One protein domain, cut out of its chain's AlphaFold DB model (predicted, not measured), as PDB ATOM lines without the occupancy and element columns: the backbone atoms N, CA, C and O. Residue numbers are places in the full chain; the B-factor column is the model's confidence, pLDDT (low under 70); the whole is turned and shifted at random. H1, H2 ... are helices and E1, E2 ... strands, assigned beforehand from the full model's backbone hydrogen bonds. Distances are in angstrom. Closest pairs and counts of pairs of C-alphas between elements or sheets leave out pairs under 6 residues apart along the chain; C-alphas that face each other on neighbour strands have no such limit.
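Overview. This is residues 2 to 161 of the 863 residues of an uncharacterized protein of Legionella jordanis (UniProt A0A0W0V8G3). The chain winds in stacked helical turns into a solenoid-like rod: H1, H4, H7 and H10 lie side by side in one row, H2, H5, H8 and H11 run the other way in a second row, and the short H3, H6, H9 and H12 follow along one edge of the rows. A small strand hairpin, E1 and E2, caps the end beside H1 and H2. The printed part has 160 residues with two named strands, then twelve named helices; the sheet E1 - E2 is antiparallel and the class is mostly helix. It is only just compact, close to loose, with a radius of gyration of the C-alphas of 17.7 A and spans of 61 by 27 by 20 A.

Along the chain. E1 is residues 2 to 5, with C-alpha 2 at (91.807, 21.188, 18.796), and E2 is 8 to 11. H1 is residues 15 to 24, 14.2 A long; H2 27 to 39, 19.6 A; H3 43 to 46; H4 50 to 57; H5 62 to 74, 18.3 A; H6 76 to 82. H7 is residues 86 to 95, 14.5 A; H8 98 to 110, 18.0 A; H9 112 to 118; H10 122 to 134, 18.5 A; H11 139 to 149, 15.8 A; H12 152 to 159, with C-alpha 159 at (72.908, -23.257, 24.101).

Arrangement. E1 and E2 form a hairpin, with N 3 and O 10 at 2.9 A and N 10 and O 3 at 2.8 A, within hydrogen-bond range. The closest C-alphas of E1 and H2 are those of Leu 3 and Gln 36, 7.0 A apart. H1 touches H4, closest at C-alphas Val 15 and His 52, 6.2 A, the same way at a shallow tilt of 7 degrees. H4 touches H7, closest at C-alphas Arg 54 and Leu 92, 6.6 A. H2 touches H5, closest at C-alphas Gln 31 and Glu 64, 6.5 A, the same way at a shallow tilt of 6 degrees. H3 and H6 are close but not clearly touching, with C-alphas Ser 44 and Glu 78 closest at 7.4 A. The hub is H8, touching H5, H7, H9 and H11; with H9 it touches only at the corner, and only just, with 3 pairs of C-alphas within 8 A. H7, H8, H10 and H11 form an up and down bundle, each running against the one before it. H10 touches H12 with residues 122 to 125 alone, closest at C-alphas Glu 122 and Tyr 158, 4.7 A. O i to N i+4 pairs are all within hydrogen-bond range in H1, H4, H6, H7, H8, H9, H10 and H12; H2 has 7 of 9, H5 8 of 9, H11 5 of 7, and H3 is too short for such a pair.

Size, cuts and confidence. The C-alphas farthest apart, those of Asp 7 and Tyr 161, are 62.1 A apart. The printed part has no cut, and its links between named elements are tight. The mean pLDDT of the printed part is 91.2; residues 136 to 137 and residue 148 are under 70.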
ATOM      1  N   LYS A   2      90.727  20.309  18.319       93.00
ATOM      2  CA  LYS A   2      91.807  21.188  18.796       93.00
ATOM      3  C   LYS A   2      92.232  20.735  20.193       93.00
ATOM      4  O   LYS A   2      91.365  20.545  21.041       93.00
ATOM      5  N   LEU A   3      93.526  20.520  20.407       92.06
ATOM      6  CA  LEU A   3      94.113  20.063  21.672       92.06
ATOM      7  C   LEU A   3      95.163  21.071  22.127       92.06
ATOM      8  O   LEU A   3      96.037  21.423  21.343       92.06
ATOM      9  N   THR A   4      95.091  21.535  23.373       90.38
ATOM     10  CA  THR A   4      96.078  22.481  23.912       90.38
ATOM     11  C   THR A   4      96.980  21.765  24.905       90.38
ATOM     12  O   THR A   4      96.512  21.278  25.934       90.38
ATOM     13  N   ILE A   5      98.274  21.693  24.602       89.50
ATOM     14  CA  ILE A   5      99.292  21.042  25.436       89.50
ATOM     15  C   ILE A   5     100.387  22.077  25.689       89.50
ATOM     16  O   ILE A   5     100.985  22.559  24.735       89.50
ATOM     17  N   GLU A   6     100.625  22.437  26.956       88.38
ATOM     18  CA  GLU A   6     101.653  23.429  27.340       88.38
ATOM     19  C   GLU A   6     101.561  24.744  26.536       88.38
ATOM     20  O   GLU A   6     102.548  25.245  26.008       88.38
ATOM     21  N   ASP A   7     100.342  25.278  26.412       91.69
ATOM     22  CA  ASP A   7     100.010  26.490  25.643       91.69
ATOM     23  C   ASP A   7     100.223  26.399  24.116       91.69
ATOM     24  O   ASP A   7     100.057  27.392  23.406       91.69
ATOM     25  N   VAL A   8     100.520  25.211  23.577       89.38
ATOM     26  CA  VAL A   8     100.586  24.948  22.132       89.38
ATOM     27  C   VAL A   8      99.296  24.274  21.665       89.38
ATOM     28  O   VAL A   8      98.881  23.249  22.207       89.38
ATOM     29  N   GLU A   9      98.647  24.853  20.654       94.50
ATOM     30  CA  GLU A   9      97.434  24.306  20.041       94.50
ATOM     31  C   GLU A   9      97.790  23.353  18.889       94.50
ATOM     32  O   GLU A   9      98.474  23.729  17.938       94.50
ATOM     33  N   TYR A  10      97.291  22.124  18.969       94.69
ATOM     34  CA  TYR A  10      97.420  21.083  17.958       94.69
ATOM     35  C   TYR A  10      96.064  20.830  17.303       94.69
ATOM     36  O   TYR A  10      95.051  20.681  17.989       94.69
ATOM     37  N   GLU A  11      96.042  20.723  15.977       95.56
ATOM     38  CA  GLU A  11      94.875  20.256  15.234       95.56
ATOM     39  C   GLU A  11      95.015  18.755  14.961       95.56
ATOM     40  O   GLU A  11      95.905  18.310  14.241       95.56
ATOM     41  N   ILE A  12      94.149  17.964  15.589       96.56
ATOM     42  CA  ILE A  12      94.133  16.509  15.472       96.56
ATOM     43  C   ILE A  12      93.045  16.094  14.494       96.56
ATOM     44  O   ILE A  12      91.852  16.302  14.747       96.56
ATOM     45  N   GLU A  13      93.480  15.481  13.400       95.06
ATOM     46  CA  GLU A  13      92.604  14.984  12.338       95.06
ATOM     47  C   GLU A  13      92.162  13.533  12.582       95.06
ATOM     48  O   GLU A  13      91.005  13.201  12.334       95.06
ATOM     49  N   ASP A  14      93.049  12.678  13.107       96.62
ATOM     50  CA  ASP A  14      92.781  11.256  13.340       96.62
ATOM     51  C   ASP A  14      93.536  10.679  14.557       96.62
ATOM     52  O   ASP A  14      94.286  11.369  15.254       96.62
ATOM     53  N   VAL A  15      93.313   9.388  14.840       97.50
ATOM     54  CA  VAL A  15      93.945   8.690  15.972       97.50
ATOM     55  C   VAL A  15      95.467   8.580  15.845       97.50
ATOM     56  O   VAL A  15      96.155   8.549  16.859       97.50
ATOM     57  N   PHE A  16      96.018   8.509  14.634       97.62
ATOM     58  CA  PHE A  16      97.454   8.319  14.441       97.62
ATOM     59  C   PHE A  16      98.206   9.629  14.666       97.62
ATOM     60  O   PHE A  16      99.268   9.613  15.288       97.62
ATOM     61  N   HIS A  17      97.617  10.760  14.265       97.12
ATOM     62  CA  HIS A  17      98.074  12.089  14.667       97.12
ATOM     63  C   HIS A  17      98.049  12.250  16.192       97.12
ATOM     64  O   HIS A  17      99.043  12.689  16.772       97.12
ATOM     65  N   LEU A  18      96.975  11.817  16.863       97.31
ATOM     66  CA  LEU A  18      96.907  11.811  18.329       97.31
ATOM     67  C   LEU A  18      98.012  10.948  18.961       97.31
ATOM     68  O   LEU A  18      98.703  11.409  19.865       97.31
ATOM     69  N   ILE A  19      98.210   9.721  18.474       97.56
ATOM     70  CA  ILE A  19      99.251   8.808  18.967       97.56
ATOM     71  C   ILE A  19     100.652   9.406  18.770       97.56
ATOM     72  O   ILE A  19     101.491   9.301  19.662       97.56
ATOM     73  N   ALA A  20     100.921  10.051  17.631       96.81
ATOM     74  CA  ALA A  20     102.202  10.709  17.377       96.81
ATOM     75  C   ALA A  20     102.469  11.850  18.372       96.81
ATOM     76  O   ALA A  20     103.587  11.980  18.873       96.81
ATOM     77  N   ILE A  21     101.440  12.636  18.702       95.94
ATOM     78  CA  ILE A  21     101.528  13.695  19.716       95.94
ATOM     79  C   ILE A  21     101.780  13.093  21.100       95.94
ATOM     80  O   ILE A  21     102.680  13.551  21.797       95.94
ATOM     81  N   ILE A  22     101.054  12.038  21.482       96.25
ATOM     82  CA  ILE A  22     101.256  11.349  22.767       96.25
ATOM     83  C   ILE A  22     102.694  10.824  22.862       96.25
ATOM     84  O   ILE A  22     103.410  11.185  23.783       96.25
ATOM     85  N   ASN A  23     103.175  10.093  21.854       95.69
ATOM     86  CA  ASN A  23     104.522   9.508  21.860       95.69
ATOM     87  C   ASN A  23     105.667  10.541  21.860       95.69
ATOM     88  O   ASN A  23     106.801  10.186  22.183       95.69
ATOM     89  N   THR A  24     105.409  11.787  21.449       95.75
ATOM     90  CA  THR A  24     106.403  12.879  21.451       95.75
ATOM     91  C   THR A  24     106.273  13.814  22.653       95.75
ATOM     92  O   THR A  24     107.183  14.605  22.905       95.75
ATOM     93  N   SER A  25     105.176  13.714  23.404       93.50
ATOM     94  CA  SER A  25     104.921  14.509  24.601       93.50
ATOM     95  C   SER A  25     105.639  13.927  25.819       93.50
ATOM     96  O   SER A  25     105.997  12.752  25.866       93.50
ATOM     97  N   ALA A  26     105.846  14.756  26.841       92.50
ATOM     98  CA  ALA A  26     106.286  14.254  28.134       92.50
ATOM     99  C   ALA A  26     105.161  13.443  28.803       92.50
ATOM    100  O   ALA A  26     103.985  13.797  28.689       92.50
ATOM    101  N   SER A  27     105.517  12.400  29.561       89.62
ATOM    102  CA  SER A  27     104.542  11.483  30.175       89.62
ATOM    103  C   SER A  27     103.519  12.184  31.072       89.62
ATOM    104  O   SER A  27     102.353  11.807  31.089       89.62
ATOM    105  N   TYR A  28     103.900  13.263  31.767       87.69
ATOM    106  CA  TYR A  28     102.966  14.027  32.602       87.69
ATOM    107  C   TYR A  28     101.861  14.739  31.798       87.69
ATOM    108  O   TYR A  28     100.812  15.060  32.358       87.69
ATOM    109  N   SER A  29     102.071  14.981  30.502       91.50
ATOM    110  CA  SER A  29     101.106  15.646  29.618       91.50
ATOM    111  C   SER A  29     100.074  14.683  29.032       91.50
ATOM    112  O   SER A  29      98.972  15.117  28.689       91.50
ATOM    113  N   HIS A  30     100.366  13.379  28.976       93.94
ATOM    114  CA  HIS A  30      99.460  12.363  28.427       93.94
ATOM    115  C   HIS A  30      98.095  12.367  29.130       93.94
ATOM    116  O   HIS A  30      97.049  12.391  28.478       93.94
ATOM    117  N   GLN A  31      98.085  12.472  30.461       93.94
ATOM    118  CA  GLN A  31      96.852  12.567  31.234       93.94
ATOM    119  C   GLN A  31      95.975  13.758  30.805       93.94
ATOM    120  O   GLN A  31      94.752  13.614  30.741       93.94
ATOM    121  N   SER A  32      96.573  14.926  30.545       94.12
ATOM    122  CA  SER A  32      95.829  16.113  30.098       94.12
ATOM    123  C   SER A  32      95.255  15.902  28.699       94.12
ATOM    124  O   SER A  32      94.081  16.193  28.471       94.12
ATOM    125  N   ILE A  33      96.047  15.312  27.797       95.75
ATOM    126  CA  ILE A  33      95.629  14.976  26.431       95.75
ATOM    127  C   ILE A  33      94.416  14.043  26.454       95.75
ATOM    128  O   ILE A  33      93.419  14.302  25.780       95.75
ATOM    129  N   ILE A  34      94.470  12.979  27.260       96.75
ATOM    130  CA  ILE A  34      93.379  12.008  27.367       96.75
ATOM    131  C   ILE A  34      92.128  12.628  27.977       96.75
ATOM    132  O   ILE A  34      91.041  12.398  27.461       96.75
ATOM    133  N   LEU A  35      92.247  13.445  29.025       95.81
ATOM    134  CA  LEU A  35      91.078  14.121  29.593       95.81
ATOM    135  C   LEU A  35      90.409  15.051  28.573       95.81
ATOM    136  O   LEU A  35      89.201  14.951  28.381       95.81
ATOM    137  N   GLN A  36      91.186  15.864  27.850       95.69
ATOM    138  CA  GLN A  36      90.653  16.730  26.793       95.69
ATOM    139  C   GLN A  36      89.976  15.924  25.673       95.69
ATOM    140  O   GLN A  36      88.934  16.333  25.168       95.69
ATOM    141  N   LEU A  37      90.537  14.770  25.291       95.88
ATOM    142  CA  LEU A  37      89.927  13.875  24.304       95.88
ATOM    143  C   LEU A  37      88.577  13.325  24.783       95.88
ATOM    144  O   LEU A  37      87.628  13.316  24.004       95.88
ATOM    145  N   LEU A  38      88.495  12.868  26.036       96.19
ATOM    146  CA  LEU A  38      87.277  12.285  26.611       96.19
ATOM    147  C   LEU A  38      86.186  13.335  26.887       96.19
ATOM    148  O   LEU A  38      85.006  13.015  26.830       96.19
ATOM    149  N   GLU A  39      86.564  14.585  27.165       95.19
ATOM    150  CA  GLU A  39      85.628  15.709  27.335       95.19
ATOM    151  C   GLU A  39      85.153  16.299  25.995       95.19
ATOM    152  O   GLU A  39      84.185  17.062  25.947       95.19
ATOM    153  N   SER A  40      85.822  15.956  24.894       94.06
ATOM    154  CA  SER A  40      85.518  16.478  23.568       94.06
ATOM    155  C   SER A  40      84.421  15.686  22.860       94.06
ATOM    156  O   SER A  40      84.445  14.459  22.785       94.06
ATOM    157  N   SER A  41      83.522  16.403  22.180       93.06
ATOM    158  CA  SER A  41      82.553  15.808  21.248       93.06
ATOM    159  C   SER A  41      83.200  15.140  20.026       93.06
ATOM    160  O   SER A  41      82.510  14.511  19.225       93.06
ATOM    161  N   ASP A  42      84.510  15.311  19.832       94.62
ATOM    162  CA  ASP A  42      85.251  14.734  18.713       94.62
ATOM    163  C   ASP A  42      85.778  13.317  18.997       94.62
ATOM    164  O   ASP A  42      86.342  12.715  18.084       94.62
ATOM    165  N   PHE A  43      85.582  12.746  20.197       96.06
ATOM    166  CA  PHE A  43      86.049  11.388  20.520       96.06
ATOM    167  C   PHE A  43      85.668  10.364  19.437       96.06
ATOM    168  O   PHE A  43      86.526   9.643  18.924       96.06
ATOM    169  N   SER A  44      84.399  10.355  19.016       96.06
ATOM    170  CA  SER A  44      83.889   9.438  17.990       96.06
ATOM    171  C   SER A  44      84.418   9.719  16.580       96.06
ATOM    172  O   SER A  44      84.472   8.806  15.754       96.06
ATOM    173  N   LYS A  45      84.862  10.955  16.307       96.25
ATOM    174  CA  LYS A  45      85.502  11.347  15.040       96.25
ATOM    175  C   LYS A  45      86.967  10.928  14.983       96.25
ATOM    176  O   LYS A  45      87.437  10.542  13.921       96.25
ATOM    177  N   ILE A  46      87.681  10.993  16.108       97.50
ATOM    178  CA  ILE A  46      89.092  10.597  16.196       97.50
ATOM    179  C   ILE A  46      89.208   9.069  16.290       97.50
ATOM    180  O   ILE A  46      89.916   8.425  15.508       97.50
ATOM    181  N   ILE A  47      88.454   8.450  17.200       97.50
ATOM    182  CA  ILE A  47      88.441   7.000  17.422       97.50
ATOM    183  C   ILE A  47      87.266   6.389  16.663       97.50
ATOM    184  O   ILE A  47      86.260   6.001  17.248       97.50
ATOM    185  N   THR A  48      87.365   6.295  15.339       95.94
ATOM    186  CA  THR A  48      86.232   5.883  14.487       95.94
ATOM    187  C   THR A  48      85.890   4.392  14.541       95.94
ATOM    188  O   THR A  48      84.749   4.029  14.256       95.94
ATOM    189  N   LYS A  49      86.829   3.519  14.928       96.38
ATOM    190  CA  LYS A  49      86.649   2.054  14.935       96.38
ATOM    191  C   LYS A  49      87.465   1.353  16.024       96.38
ATOM    192  O   LYS A  49      88.425   1.922  16.540       96.38
ATOM    193  N   HIS A  50      87.140   0.088  16.298       96.75
ATOM    194  CA  HIS A  50      87.824  -0.768  17.278       96.75
ATOM    195  C   HIS A  50      89.362  -0.748  17.157       96.75
ATOM    196  O   HIS A  50      90.072  -0.542  18.139       96.75
ATOM    197  N   SER A  51      89.897  -0.890  15.940       96.38
ATOM    198  CA  SER A  51      91.350  -0.920  15.726       96.38
ATOM    199  C   SER A  51      92.052   0.391  16.089       96.38
ATOM    200  O   SER A  51      93.206   0.350  16.500       96.38
ATOM    201  N   HIS A  52      91.365   1.537  16.017       97.44
ATOM    202  CA  HIS A  52      91.914   2.816  16.485       97.44
ATOM    203  C   HIS A  52      92.077   2.817  18.004       97.44
ATOM    204  O   HIS A  52      93.113   3.245  18.508       97.44
ATOM    205  N   LEU A  53      91.085   2.291  18.729       97.31
ATOM    206  CA  LEU A  53      91.144   2.158  20.183       97.31
ATOM    207  C   LEU A  53      92.312   1.257  20.605       97.31
ATOM    208  O   LEU A  53      93.083   1.611  21.490       97.31
ATOM    209  N   ARG A  54      92.486   0.125  19.915       96.56
ATOM    210  CA  ARG A  54      93.607  -0.793  20.140       96.56
ATOM    211  C   ARG A  54      94.962  -0.126  19.901       96.56
ATOM    212  O   ARG A  54      95.867  -0.285  20.715       96.56
ATOM    213  N   SER A  55      95.107   0.617  18.801       96.25
ATOM    214  CA  SER A  55      96.333   1.373  18.520       96.25
ATOM    215  C   SER A  55      96.611   2.421  19.593       96.25
ATOM    216  O   SER A  55      97.751   2.538  20.027       96.25
ATOM    217  N   LEU A  56      95.576   3.127  20.061       97.06
ATOM    218  CA  LEU A  56      95.710   4.116  21.126       97.06
ATOM    219  C   LEU A  56      96.188   3.467  22.430       97.06
ATOM    220  O   LEU A  56      97.129   3.959  23.041       97.06
ATOM    221  N   PHE A  57      95.611   2.330  22.828       97.12
ATOM    222  CA  PHE A  57      96.028   1.611  24.040       97.12
ATOM    223  C   PHE A  57      97.479   1.131  23.999       97.12
ATOM    224  O   PHE A  57      98.118   1.070  25.044       97.12
ATOM    225  N   GLY A  58      98.032   0.859  22.814       95.00
ATOM    226  CA  GLY A  58      99.451   0.530  22.659       95.00
ATOM    227  C   GLY A  58     100.414   1.678  23.000       95.00
ATOM    228  O   GLY A  58     101.605   1.428  23.168       95.00
ATOM    229  N   SER A  59      99.914   2.913  23.106       95.69
ATOM    230  CA  SER A  59     100.701   4.120  23.394       95.69
ATOM    231  C   SER A  59     100.386   4.761  24.749       95.69
ATOM    232  O   SER A  59     100.977   5.786  25.073       95.69
ATOM    233  N   LEU A  60      99.473   4.183  25.534       95.88
ATOM    234  CA  LEU A  60      99.038   4.737  26.817       95.88
ATOM    235  C   LEU A  60      99.596   3.981  28.015       95.88
ATOM    236  O   LEU A  60      99.850   2.776  27.964       95.88
ATOM    237  N   GLU A  61      99.720   4.697  29.128       95.19
ATOM    238  CA  GLU A  61      99.955   4.085  30.426       95.19
ATOM    239  C   GLU A  61      98.657   3.505  31.010       95.19
ATOM    240  O   GLU A  61      97.536   3.884  30.672       95.19
ATOM    241  N   ASP A  62      98.799   2.585  31.960       94.75
ATOM    242  CA  ASP A  62      97.682   1.828  32.540       94.75
ATOM    243  C   ASP A  62      96.569   2.708  33.129       94.75
ATOM    244  O   ASP A  62      95.380   2.502  32.895       94.75
ATOM    245  N   HIS A  63      96.961   3.752  33.857       95.12
ATOM    246  CA  HIS A  63      96.024   4.666  34.502       95.12
ATOM    247  C   HIS A  63      95.219   5.510  33.492       95.12
ATOM    248  O   HIS A  63      94.151   6.025  33.828       95.12
ATOM    249  N   GLU A  64      95.709   5.646  32.260       95.69
ATOM    250  CA  GLU A  64      95.056   6.357  31.156       95.69
ATOM    251  C   GLU A  64      94.109   5.432  30.409       95.69
ATOM    252  O   GLU A  64      92.956   5.799  30.178       95.69
ATOM    253  N   ILE A  65      94.557   4.202  30.132       97.00
ATOM    254  CA  ILE A  65      93.713   3.126  29.602       97.00
ATOM    255  C   ILE A  65      92.483   2.957  30.496       97.00
ATOM    256  O   ILE A  65      91.359   2.934  29.994       97.00
ATOM    257  N   PHE A  66      92.665   2.939  31.821       95.94
ATOM    258  CA  PHE A  66      91.555   2.862  32.769       95.94
ATOM    259  C   PHE A  66      90.519   3.979  32.582       95.94
ATOM    260  O   PHE A  66      89.318   3.718  32.636       95.94
ATOM    261  N   LYS A  67      90.955   5.224  32.345       96.75
ATOM    262  CA  LYS A  67      90.045   6.363  32.134       96.75
ATOM    263  C   LYS A  67      89.275   6.235  30.828       96.75
ATOM    264  O   LYS A  67      88.068   6.467  30.827       96.75
ATOM    265  N   VAL A  68      89.949   5.831  29.750       97.56
ATOM    266  CA  VAL A  68      89.301   5.609  28.450       97.56
ATOM    267  C   VAL A  68      88.291   4.464  28.548       97.56
ATOM    268  O   VAL A  68      87.160   4.618  28.099       97.56
ATOM    269  N   ILE A  69      88.645   3.353  29.201       97.94
ATOM    270  CA  ILE A  69      87.713   2.245  29.450       97.94
ATOM    271  C   ILE A  69      86.520   2.718  30.272       97.94
ATOM    272  O   ILE A  69      85.385   2.486  29.872       97.94
ATOM    273  N   LYS A  70      86.746   3.431  31.378       97.44
ATOM    274  CA  LYS A  70      85.658   3.949  32.212       97.44
ATOM    275  C   LYS A  70      84.696   4.837  31.418       97.44
ATOM    276  O   LYS A  70      83.494   4.693  31.597       97.44
ATOM    277  N   TYR A  71      85.217   5.702  30.547       97.75
ATOM    278  CA  TYR A  71      84.409   6.538  29.657       97.75
ATOM    279  C   TYR A  71      83.584   5.702  28.671       97.75
ATOM    280  O   TYR A  71      82.372   5.873  28.579       97.75
ATOM    281  N   ILE A  72      84.215   4.746  27.978       97.62
ATOM    282  CA  ILE A  72      83.522   3.874  27.018       97.62
ATOM    283  C   ILE A  72      82.416   3.071  27.718       97.62
ATOM    284  O   ILE A  72      81.323   2.947  27.179       97.62
ATOM    285  N   LEU A  73      82.662   2.562  28.931       97.19
ATOM    286  CA  LEU A  73      81.663   1.827  29.715       97.19
ATOM    287  C   LEU A  73      80.536   2.724  30.259       97.19
ATOM    288  O   LEU A  73      79.442   2.224  30.519       97.19
ATOM    289  N   SER A  74      80.773   4.027  30.454       96.81
ATOM    290  CA  SER A  74      79.727   4.976  30.863       96.81
ATOM    291  C   SER A  74      78.878   5.497  29.704       96.81
ATOM    292  O   SER A  74      77.792   6.009  29.956       96.81
ATOM    293  N   GLU A  75      79.344   5.345  28.463       97.31
ATOM    294  CA  GLU A  75      78.680   5.824  27.248       97.31
ATOM    295  C   GLU A  75      78.240   4.639  26.366       97.31
ATOM    296  O   GLU A  75      78.998   4.193  25.497       97.31
ATOM    297  N   PRO A  76      77.003   4.120  26.523       95.94
ATOM    298  CA  PRO A  76      76.554   2.912  25.826       95.94
ATOM    299  C   PRO A  76      76.690   2.990  24.302       95.94
ATOM    300  O   PRO A  76      77.003   1.994  23.655       95.94
ATOM    301  N   GLN A  77      76.493   4.174  23.714       96.44
ATOM    302  CA  GLN A  77      76.634   4.372  22.267       96.44
ATOM    303  C   GLN A  77      78.079   4.154  21.803       96.44
ATOM    304  O   GLN A  77      78.306   3.520  20.773       96.44
ATOM    305  N   GLU A  78      79.058   4.624  22.580       97.06
ATOM    306  CA  GLU A  78      80.478   4.438  22.282       97.06
ATOM    307  C   GLU A  78      80.898   2.982  22.476       97.06
ATOM    308  O   GLU A  78      81.589   2.428  21.619       97.06
ATOM    309  N   PHE A  79      80.413   2.328  23.538       97.56
ATOM    310  CA  PHE A  79      80.625   0.897  23.748       97.56
ATOM    311  C   PHE A  79      80.119   0.066  22.562       97.56
ATOM    312  O   PHE A  79      80.865  -0.730  21.989       97.56
ATOM    313  N   GLN A  80      78.870   0.286  22.142       96.88
ATOM    314  CA  GLN A  80      78.251  -0.453  21.039       96.88
ATOM    315  C   GLN A  80      78.945  -0.202  19.698       96.88
ATOM    316  O   GLN A  80      79.095  -1.129  18.900       96.88
ATOM    317  N   ARG A  81      79.377   1.041  19.455       97.12
ATOM    318  CA  ARG A  81      80.080   1.448  18.234       97.12
ATOM    319  C   ARG A  81      81.481   0.845  18.143       97.12
ATOM    320  O   ARG A  81      81.891   0.433  17.061       97.12
ATOM    321  N   LEU A  82      82.221   0.822  19.252       97.56
ATOM    322  CA  LEU A  82      83.615   0.366  19.294       97.56
ATOM    323  C   LEU A  82      83.763  -1.142  19.504       97.56
ATOM    324  O   LEU A  82      84.822  -1.689  19.203       97.56
ATOM    325  N   ILE A  83      82.736  -1.801  20.035       97.00
ATOM    326  CA  ILE A  83      82.724  -3.237  20.318       97.00
ATOM    327  C   ILE A  83      81.432  -3.796  19.734       97.00
ATOM    328  O   ILE A  83      80.456  -4.045  20.436       97.00
ATOM    329  N   SER A  84      81.390  -3.959  18.418       94.81
ATOM    330  CA  SER A  84      80.202  -4.404  17.690       94.81
ATOM    331  C   SER A  84      80.029  -5.932  17.704       94.81
ATOM    332  O   SER A  84      78.905  -6.423  17.562       94.81
ATOM    333  N   THR A  85      81.118  -6.681  17.926       94.25
ATOM    334  CA  THR A  85      81.157  -8.155  17.886       94.25
ATOM    335  C   THR A  85      81.947  -8.781  19.045       94.25
ATOM    336  O   THR A  85      82.783  -8.135  19.674       94.25
ATOM    337  N   VAL A  86      81.736 -10.084  19.294       93.75
ATOM    338  CA  VAL A  86      82.532 -10.876  20.260       93.75
ATOM    339  C   VAL A  86      84.018 -10.921  19.878       93.75
ATOM    340  O   VAL A  86      84.873 -10.987  20.757       93.75
ATOM    341  N   TYR A  87      84.343 -10.858  18.583       93.38
ATOM    342  CA  TYR A  87      85.732 -10.835  18.120       93.38
ATOM    343  C   TYR A  87      86.444  -9.547  18.544       93.38
ATOM    344  O   TYR A  87      87.521  -9.610  19.128       93.38
ATOM    345  N   GLU A  88      85.816  -8.389  18.332       95.19
ATOM    346  CA  GLU A  88      86.356  -7.092  18.767       95.19
ATOM    347  C   GLU A  88      86.451  -6.999  20.293       95.19
ATOM    348  O   GLU A  88      87.409  -6.442  20.821       95.19
ATOM    349  N   LEU A  89      85.500  -7.591  21.023       94.75
ATOM    350  CA  LEU A  89      85.602  -7.705  22.477       94.75
ATOM    351  C   LEU A  89      86.836  -8.514  22.895       94.75
ATOM    352  O   LEU A  89      87.563  -8.108  23.799       94.75
ATOM    353  N   ASN A  90      87.069  -9.655  22.245       92.50
ATOM    354  CA  ASN A  90      88.225 -10.502  22.514       92.50
ATOM    355  C   ASN A  90      89.536  -9.760  22.199       92.50
ATOM    356  O   ASN A  90      90.440  -9.709  23.033       92.50
ATOM    357  N   GLU A  91      89.624  -9.106  21.040       93.12
ATOM    358  CA  GLU A  91      90.781  -8.272  20.700       93.12
ATOM    359  C   GLU A  91      91.001  -7.150  21.721       93.12
ATOM    360  O   GLU A  91      92.138  -6.921  22.127       93.12
ATOM    361  N   LEU A  92      89.930  -6.500  22.192       94.19
ATOM    362  CA  LEU A  92      90.029  -5.461  23.213       94.19
ATOM    363  C   LEU A  92      90.603  -6.019  24.512       94.19
ATOM    364  O   LEU A  92      91.562  -5.486  25.055       94.19
ATOM    365  N   VAL A  93      90.019  -7.099  25.021       92.75
ATOM    366  CA  VAL A  93      90.411  -7.658  26.314       92.75
ATOM    367  C   VAL A  93      91.834  -8.209  26.281       92.75
ATOM    368  O   VAL A  93      92.560  -8.039  27.254       92.75
ATOM    369  N   THR A  94      92.275  -8.791  25.165       90.69
ATOM    370  CA  THR A  94      93.644  -9.323  25.049       90.69
ATOM    371  C   THR A  94      94.729  -8.243  25.083       90.69
ATOM    372  O   THR A  94      95.874  -8.559  25.404       90.69
ATOM    373  N   VAL A  95      94.395  -6.979  24.787       93.06
ATOM    374  CA  VAL A  95      95.329  -5.844  24.920       93.06
ATOM    375  C   VAL A  95      95.221  -5.107  26.257       93.06
ATOM    376  O   VAL A  95      96.065  -4.264  26.555       93.06
ATOM    377  N   LEU A  96      94.209  -5.412  27.072       92.81
ATOM    378  CA  LEU A  96      94.008  -4.809  28.388       92.81
ATOM    379  C   LEU A  96      94.723  -5.597  29.490       92.81
ATOM    380  O   LEU A  96      94.895  -6.812  29.417       92.81
ATOM    381  N   LYS A  97      95.079  -4.906  30.578       91.62
ATOM    382  CA  LYS A  97      95.466  -5.584  31.821       91.62
ATOM    383  C   LYS A  97      94.271  -6.327  32.439       91.62
ATOM    384  O   LYS A  97      93.131  -5.889  32.243       91.62
ATOM    385  N   PRO A  98      94.510  -7.387  33.239       89.94
ATOM    386  CA  PRO A  98      93.448  -8.213  33.820       89.94
ATOM    387  C   PRO A  98      92.340  -7.426  34.535       89.94
ATOM    388  O   PRO A  98      91.167  -7.700  34.307       89.94
ATOM    389  N   ASP A  99      92.679  -6.399  35.320       90.38
ATOM    390  CA  ASP A  99      91.688  -5.618  36.080       90.38
ATOM    391  C   ASP A  99      90.767  -4.771  35.172       90.38
ATOM    392  O   ASP A  99      89.577  -4.586  35.444       90.38
ATOM    393  N   HIS A 100      91.295  -4.270  34.053       93.19
ATOM    394  CA  HIS A 100      90.526  -3.493  33.074       93.19
ATOM    395  C   HIS A 100      89.677  -4.399  32.187       93.19
ATOM    396  O   HIS A 100      88.503  -4.112  31.957       93.19
ATOM    397  N   ALA A 101      90.248  -5.525  31.755       91.56
ATOM    398  CA  ALA A 101      89.523  -6.589  31.077       91.56
ATOM    399  C   ALA A 101      88.329  -7.076  31.910       91.56
ATOM    400  O   ALA A 101      87.215  -7.171  31.396       91.56
ATOM    401  N   GLN A 102      88.546  -7.304  33.209       89.88
ATOM    402  CA  GLN A 102      87.503  -7.680  34.158       89.88
ATOM    403  C   GLN A 102      86.369  -6.649  34.174       89.88
ATOM    404  O   GLN A 102      85.212  -7.033  34.059       89.88
ATOM    405  N   SER A 103      86.689  -5.352  34.233       92.88
ATOM    406  CA  SER A 103      85.683  -4.276  34.250       92.88
ATOM    407  C   SER A 103      84.811  -4.261  32.986       92.88
ATOM    408  O   SER A 103      83.596  -4.078  33.067       92.88
ATOM    409  N   VAL A 104      85.412  -4.490  31.812       93.88
ATOM    410  CA  VAL A 104      84.682  -4.586  30.534       93.88
ATOM    411  C   VAL A 104      83.758  -5.802  30.523       93.88
ATOM    412  O   VAL A 104      82.597  -5.699  30.126       93.88
ATOM    413  N   ILE A 105      84.254  -6.953  30.978       91.12
ATOM    414  CA  ILE A 105      83.459  -8.181  31.025       91.12
ATOM    415  C   ILE A 105      82.302  -8.036  32.019       91.12
ATOM    416  O   ILE A 105      81.176  -8.406  31.697       91.12
ATOM    417  N   GLU A 106      82.546  -7.466  33.198       90.56
ATOM    418  CA  GLU A 106      81.511  -7.230  34.210       90.56
ATOM    419  C   GLU A 106      80.404  -6.313  33.698       90.56
ATOM    420  O   GLU A 106      79.233  -6.641  33.866       90.56
ATOM    421  N   HIS A 107      80.751  -5.243  32.980       93.00
ATOM    422  CA  HIS A 107      79.758  -4.373  32.353       93.00
ATOM    423  C   HIS A 107      78.837  -5.131  31.384       93.00
ATOM    424  O   HIS A 107      77.622  -4.933  31.411       93.00
ATOM    425  N   ILE A 108      79.394  -6.029  30.562       91.44
ATOM    426  CA  ILE A 108      78.602  -6.870  29.651       91.44
ATOM    427  C   ILE A 108      77.679  -7.790  30.448       91.44
ATOM    428  O   ILE A 108      76.508  -7.923  30.107       91.44
ATOM    429  N   LEU A 109      78.182  -8.415  31.514       86.50
ATOM    430  CA  LEU A 109      77.379  -9.332  32.324       86.50
ATOM    431  C   LEU A 109      76.249  -8.651  33.082       86.50
ATOM    432  O   LEU A 109      75.180  -9.240  33.237       86.50
ATOM    433  N   ASP A 110      76.488  -7.430  33.540       89.19
ATOM    434  CA  ASP A 110      75.513  -6.652  34.292       89.19
ATOM    435  C   ASP A 110      74.521  -5.922  33.357       89.19
ATOM    436  O   ASP A 110      73.527  -5.363  33.825       89.19
ATOM    437  N   THR A 111      74.728  -5.997  32.033       90.12
ATOM    438  CA  THR A 111      73.888  -5.357  31.009       90.12
ATOM    439  C   THR A 111      73.336  -6.389  30.008       90.12
ATOM    440  O   THR A 111      73.930  -6.616  28.951       90.12
ATOM    441  N   PRO A 112      72.159  -7.001  30.266       85.88
ATOM    442  CA  PRO A 112      71.599  -8.065  29.420       85.88
ATOM    443  C   PRO A 112      71.450  -7.700  27.934       85.88
ATOM    444  O   PRO A 112      71.609  -8.552  27.061       85.88
ATOM    445  N   THR A 113      71.186  -6.425  27.626       89.44
ATOM    446  CA  THR A 113      71.093  -5.939  26.242       89.44
ATOM    447  C   THR A 113      72.414  -6.063  25.487       89.44
ATOM    448  O   THR A 113      72.395  -6.350  24.293       89.44
ATOM    449  N   GLU A 114      73.555  -5.911  26.164       92.44
ATOM    450  CA  GLU A 114      74.877  -6.070  25.550       92.44
ATOM    451  C   GLU A 114      75.203  -7.540  25.285       92.44
ATOM    452  O   GLU A 114      75.721  -7.857  24.214       92.44
ATOM    453  N   ILE A 115      74.815  -8.450  26.188       88.56
ATOM    454  CA  ILE A 115      74.909  -9.901  25.948       88.56
ATOM    455  C   ILE A 115      74.129 -10.261  24.682       88.56
ATOM    456  O   ILE A 115      74.684 -10.865  23.771       88.56
ATOM    457  N   ASN A 116      72.871  -9.824  24.592       88.19
ATOM    458  CA  ASN A 116      72.000 -10.097  23.447       88.19
ATOM    459  C   ASN A 116      72.507  -9.488  22.133       88.19
ATOM    460  O   ASN A 116      72.275 -10.045  21.060       88.19
ATOM    461  N   ARG A 117      73.172  -8.332  22.198       92.94
ATOM    462  CA  ARG A 117      73.718  -7.651  21.022       92.94
ATOM    463  C   ARG A 117      74.988  -8.327  20.509       92.94
ATOM    464  O   ARG A 117      75.131  -8.510  19.299       92.94
ATOM    465  N   LEU A 118      75.909  -8.650  21.418       91.75
ATOM    466  CA  LEU A 118      77.199  -9.256  21.093       91.75
ATOM    467  C   LEU A 118      77.031 -10.723  20.698       91.75
ATOM    468  O   LEU A 118      77.621 -11.174  19.718       91.75
ATOM    469  N   ILE A 119      76.196 -11.454  21.432       90.31
ATOM    470  CA  ILE A 119      75.961 -12.880  21.250       90.31
ATOM    471  C   ILE A 119      74.675 -13.053  20.448       90.31
ATOM    472  O   ILE A 119      73.574 -13.051  20.989       90.31
ATOM    473  N   LYS A 120      74.806 -13.179  19.130       88.38
ATOM    474  CA  LYS A 120      73.641 -13.295  18.238       88.38
ATOM    475  C   LYS A 120      73.161 -14.731  18.061       88.38
ATOM    476  O   LYS A 120      71.988 -14.949  17.771       88.38
ATOM    477  N   ASP A 121      74.056 -15.693  18.243       87.75
ATOM    478  CA  ASP A 121      73.825 -17.098  17.943       87.75
ATOM    479  C   ASP A 121      74.694 -18.023  18.813       87.75
ATOM    480  O   ASP A 121      75.444 -17.597  19.701       87.75
ATOM    481  N   GLU A 122      74.541 -19.317  18.552       89.06
ATOM    482  CA  GLU A 122      75.249 -20.422  19.187       89.06
ATOM    483  C   GLU A 122      76.781 -20.303  19.045       89.06
ATOM    484  O   GLU A 122      77.522 -20.532  20.005       89.06
ATOM    485  N   GLU A 123      77.268 -19.911  17.865       88.56
ATOM    486  CA  GLU A 123      78.699 -19.789  17.566       88.56
ATOM    487  C   GLU A 123      79.326 -18.606  18.310       88.56
ATOM    488  O   GLU A 123      80.394 -18.740  18.923       88.56
ATOM    489  N   GLY A 124      78.635 -17.465  18.335       89.19
ATOM    490  CA  GLY A 124      79.023 -16.298  19.118       89.19
ATOM    491  C   GLY A 124      79.099 -16.621  20.610       89.19
ATOM    492  O   GLY A 124      80.053 -16.215  21.277       89.19
ATOM    493  N   PHE A 125      78.154 -17.415  21.128       90.44
ATOM    494  CA  PHE A 125      78.160 -17.822  22.535       90.44
ATOM    495  C   PHE A 125      79.346 -18.738  22.842       90.44
ATOM    496  O   PHE A 125      80.074 -18.515  23.808       90.44
ATOM    497  N   GLN A 126      79.597 -19.736  21.991       89.50
ATOM    498  CA  GLN A 126      80.733 -20.641  22.151       89.50
ATOM    499  C   GLN A 126      82.074 -19.901  22.082       89.50
ATOM    500  O   GLN A 126      82.973 -20.181  22.882       89.50
ATOM    501  N   THR A 127      82.197 -18.943  21.162       89.56
ATOM    502  CA  THR A 127      83.374 -18.075  21.034       89.56
ATOM    503  C   THR A 127      83.586 -17.265  22.307       89.56
ATOM    504  O   THR A 127      84.696 -17.236  22.838       89.56
ATOM    505  N   PHE A 128      82.513 -16.678  22.844       89.62
ATOM    506  CA  PHE A 128      82.566 -15.903  24.077       89.62
ATOM    507  C   PHE A 128      82.963 -16.755  25.288       89.62
ATOM    508  O   PHE A 128      83.839 -16.363  26.051       89.62
ATOM    509  N   ILE A 129      82.403 -17.960  25.443       90.88
ATOM    510  CA  ILE A 129      82.782 -18.861  26.540       90.88
ATOM    511  C   ILE A 129      84.245 -19.301  26.431       90.88
ATOM    512  O   ILE A 129      84.976 -19.217  27.414       90.88
ATOM    513  N   ASN A 130      84.698 -19.722  25.245       89.44
ATOM    514  CA  ASN A 130      86.093 -20.127  25.042       89.44
ATOM    515  C   ASN A 130      87.071 -18.989  25.353       89.44
ATOM    516  O   ASN A 130      88.151 -19.222  25.896       89.44
ATOM    517  N   PHE A 131      86.678 -17.761  25.024       87.62
ATOM    518  CA  PHE A 131      87.413 -16.563  25.386       87.62
ATOM    519  C   PHE A 131      87.503 -16.384  26.912       87.62
ATOM    520  O   PHE A 131      88.589 -16.144  27.438       87.62
ATOM    521  N   LEU A 132      86.408 -16.560  27.649       86.56
ATOM    522  CA  LEU A 132      86.408 -16.416  29.110       86.56
ATOM    523  C   LEU A 132      87.216 -17.498  29.830       86.56
ATOM    524  O   LEU A 132      87.841 -17.201  30.852       86.56
ATOM    525  N   ASP A 133      87.231 -18.719  29.288       87.31
ATOM    526  CA  ASP A 133      88.087 -19.807  29.772       87.31
ATOM    527  C   ASP A 133      89.566 -19.463  29.641       87.31
ATOM    528  O   ASP A 133      90.337 -19.655  30.581       87.31
ATOM    529  N   ALA A 134      89.964 -18.948  28.474       85.94
ATOM    530  CA  ALA A 134      91.354 -18.606  28.196       85.94
ATOM    531  C   ALA A 134      91.880 -17.513  29.138       85.94
ATOM    532  O   ALA A 134      93.065 -17.498  29.463       85.94
ATOM    533  N   ASN A 135      90.991 -16.638  29.616       80.06
ATOM    534  CA  ASN A 135      91.326 -15.535  30.513       80.06
ATOM    535  C   ASN A 135      91.150 -15.878  32.009       80.06
ATOM    536  O   ASN A 135      91.214 -14.987  32.852       80.06
ATOM    537  N   GLY A 136      90.964 -17.161  32.359       67.69
ATOM    538  CA  GLY A 136      91.094 -17.660  33.738       67.69
ATOM    539  C   GLY A 136      90.036 -17.148  34.716       67.69
ATOM    540  O   GLY A 136      90.310 -16.990  35.904       67.69
ATOM    541  N   SER A 137      88.837 -16.850  34.220       61.41
ATOM    542  CA  SER A 137      87.891 -16.019  34.950       61.41
ATOM    543  C   SER A 137      86.826 -16.807  35.729       61.41
ATOM    544  O   SER A 137      86.072 -17.614  35.187       61.41
ATOM    545  N   ASN A 138      86.654 -16.455  37.007       75.00
ATOM    546  CA  ASN A 138      85.516 -16.826  37.877       75.00
ATOM    547  C   ASN A 138      84.158 -16.370  37.285       75.00
ATOM    548  O   ASN A 138      83.083 -16.655  37.812       75.00
ATOM    549  N   ILE A 139      84.223 -15.593  36.207       79.50
ATOM    550  CA  ILE A 139      83.132 -14.990  35.458       79.50
ATOM    551  C   ILE A 139      82.248 -16.062  34.824       79.50
ATOM    552  O   ILE A 139      81.040 -15.853  34.770       79.50
ATOM    553  N   ILE A 140      82.793 -17.214  34.410       84.12
ATOM    554  CA  ILE A 140      82.000 -18.312  33.825       84.12
ATOM    555  C   ILE A 140      80.824 -18.662  34.741       84.12
ATOM    556  O   ILE A 140      79.678 -18.710  34.295       84.12
ATOM    557  N   ASP A 141      81.072 -18.778  36.044       83.06
ATOM    558  CA  ASP A 141      80.020 -19.061  37.016       83.06
ATOM    559  C   ASP A 141      78.985 -17.943  37.108       83.06
ATOM    560  O   ASP A 141      77.801 -18.238  37.277       83.06
ATOM    561  N   ARG A 142      79.381 -16.674  36.950       82.31
ATOM    562  CA  ARG A 142      78.441 -15.543  36.878       82.31
ATOM    563  C   ARG A 142      77.595 -15.603  35.609       82.31
ATOM    564  O   ARG A 142      76.378 -15.475  35.722       82.31
ATOM    565  N   ILE A 143      78.179 -15.887  34.441       82.44
ATOM    566  CA  ILE A 143      77.417 -16.014  33.184       82.44
ATOM    567  C   ILE A 143      76.409 -17.137  33.304       82.44
ATOM    568  O   ILE A 143      75.213 -16.925  33.149       82.44
ATOM    569  N   PHE A 144      76.867 -18.330  33.666       81.31
ATOM    570  CA  PHE A 144      75.987 -19.477  33.835       81.31
ATOM    571  C   PHE A 144      75.037 -19.331  35.034       81.31
ATOM    572  O   PHE A 144      74.061 -20.074  35.123       81.31
ATOM    573  N   SER A 145      75.265 -18.370  35.934       79.25
ATOM    574  CA  SER A 145      74.288 -17.968  36.951       79.25
ATOM    575  C   SER A 145      73.224 -17.009  36.422       79.25
ATOM    576  O   SER A 145      72.091 -17.086  36.895       79.25
ATOM    577  N   ALA A 146      73.563 -16.165  35.447       76.50
ATOM    578  CA  ALA A 146      72.638 -15.273  34.755       76.50
ATOM    579  C   ALA A 146      71.802 -16.012  33.694       76.50
ATOM    580  O   ALA A 146      70.625 -15.712  33.522       76.50
ATOM    581  N   ILE A 147      72.364 -17.043  33.053       72.31
ATOM    582  CA  ILE A 147      71.703 -17.858  32.018       72.31
ATOM    583  C   ILE A 147      70.347 -18.444  32.467       72.31
ATOM    584  O   ILE A 147      69.388 -18.393  31.699       72.31
ATOM    585  N   PRO A 148      70.184 -18.980  33.694       65.75
ATOM    586  CA  PRO A 148      68.881 -19.400  34.199       65.75
ATOM    587  C   PRO A 148      67.831 -18.284  34.276       65.75
ATOM    588  O   PRO A 148      66.643 -18.604  34.327       65.75
ATOM    589  N   GLY A 149      68.243 -17.015  34.303       70.50
ATOM    590  CA  GLY A 149      67.371 -15.841  34.263       70.50
ATOM    591  C   GLY A 149      66.941 -15.421  32.854       70.50
ATOM    592  O   GLY A 149      65.968 -14.683  32.743       70.50
ATOM    593  N   LEU A 150      67.604 -15.920  31.804       78.12
ATOM    594  CA  LEU A 150      67.210 -15.674  30.413       78.12
ATOM    595  C   LEU A 150      65.842 -16.282  30.121       78.12
ATOM    596  O   LEU A 150      65.460 -17.297  30.729       78.12
ATOM    597  N   ASP A 151      65.113 -15.702  29.173       84.06
ATOM    598  CA  ASP A 151      63.932 -16.380  28.653       84.06
ATOM    599  C   ASP A 151      64.328 -17.656  27.889       84.06
ATOM    600  O   ASP A 151      65.508 -17.988  27.719       84.06
ATOM    601  N   GLN A 152      63.331 -18.453  27.509       80.56
ATOM    602  CA  GLN A 152      63.631 -19.750  26.922       80.56
ATOM    603  C   GLN A 152      64.176 -19.667  25.497       80.56
ATOM    604  O   GLN A 152      64.988 -20.512  25.110       80.56
ATOM    605  N   ASP A 153      63.741 -18.676  24.731       83.25
ATOM    606  CA  ASP A 153      64.177 -18.513  23.354       83.25
ATOM    607  C   ASP A 153      65.631 -18.032  23.335       83.25
ATOM    608  O   ASP A 153      66.445 -18.571  22.588       83.25
ATOM    609  N   GLU A 154      65.999 -17.129  24.244       84.25
ATOM    610  CA  GLU A 154      67.379 -16.699  24.476       84.25
ATOM    611  C   GLU A 154      68.274 -17.848  24.954       84.25
ATOM    612  O   GLU A 154      69.370 -18.045  24.425       84.25
ATOM    613  N   PHE A 155      67.808 -18.648  25.920       85.62
ATOM    614  CA  PHE A 155      68.553 -19.814  26.397       85.62
ATOM    615  C   PHE A 155      68.828 -20.807  25.260       85.62
ATOM    616  O   PHE A 155      69.964 -21.251  25.091       85.62
ATOM    617  N   ASN A 156      67.801 -21.132  24.471       84.00
ATOM    618  CA  ASN A 156      67.923 -22.025  23.319       84.00
ATOM    619  C   ASN A 156      68.820 -21.437  22.225       84.00
ATOM    620  O   ASN A 156      69.586 -22.171  21.611       84.00
ATOM    621  N   ARG A 157      68.760 -20.119  21.999       86.00
ATOM    622  CA  ARG A 157      69.621 -19.420  21.037       86.00
ATOM    623  C   ARG A 157      71.101 -19.569  21.388       86.00
ATOM    624  O   ARG A 157      71.908 -19.787  20.494       86.00
ATOM    625  N   TYR A 158      71.455 -19.476  22.670       84.81
ATOM    626  CA  TYR A 158      72.849 -19.569  23.125       84.81
ATOM    627  C   TYR A 158      73.352 -20.995  23.271       84.81
ATOM    628  O   TYR A 158      74.465 -21.316  22.861       84.81
ATOM    629  N   MET A 159      72.537 -21.863  23.867       84.12
ATOM    630  CA  MET A 159      72.908 -23.257  24.101       84.12
ATOM    631  C   MET A 159      72.726 -24.127  22.859       84.12
ATOM    632  O   MET A 159      73.080 -25.305  22.907       84.12
ATOM    633  N   GLY A 160      72.175 -23.575  21.777       80.19
ATOM    634  CA  GLY A 160      71.857 -24.317  20.570       80.19
ATOM    635  C   GLY A 160      70.899 -25.478  20.830       80.19
ATOM    636  O   GLY A 160      70.193 -25.552  21.842       80.19
ATOM    637  N   TYR A 161      70.919 -26.450  19.921       75.06
ATOM    638  CA  TYR A 161      70.341 -27.761  20.213       75.06
ATOM    639  C   TYR A 161      71.212 -28.522  21.221       75.06
ATOM    640  O   TYR A 161      72.395 -28.237  21.395       75.06
TER     641      TYR A 161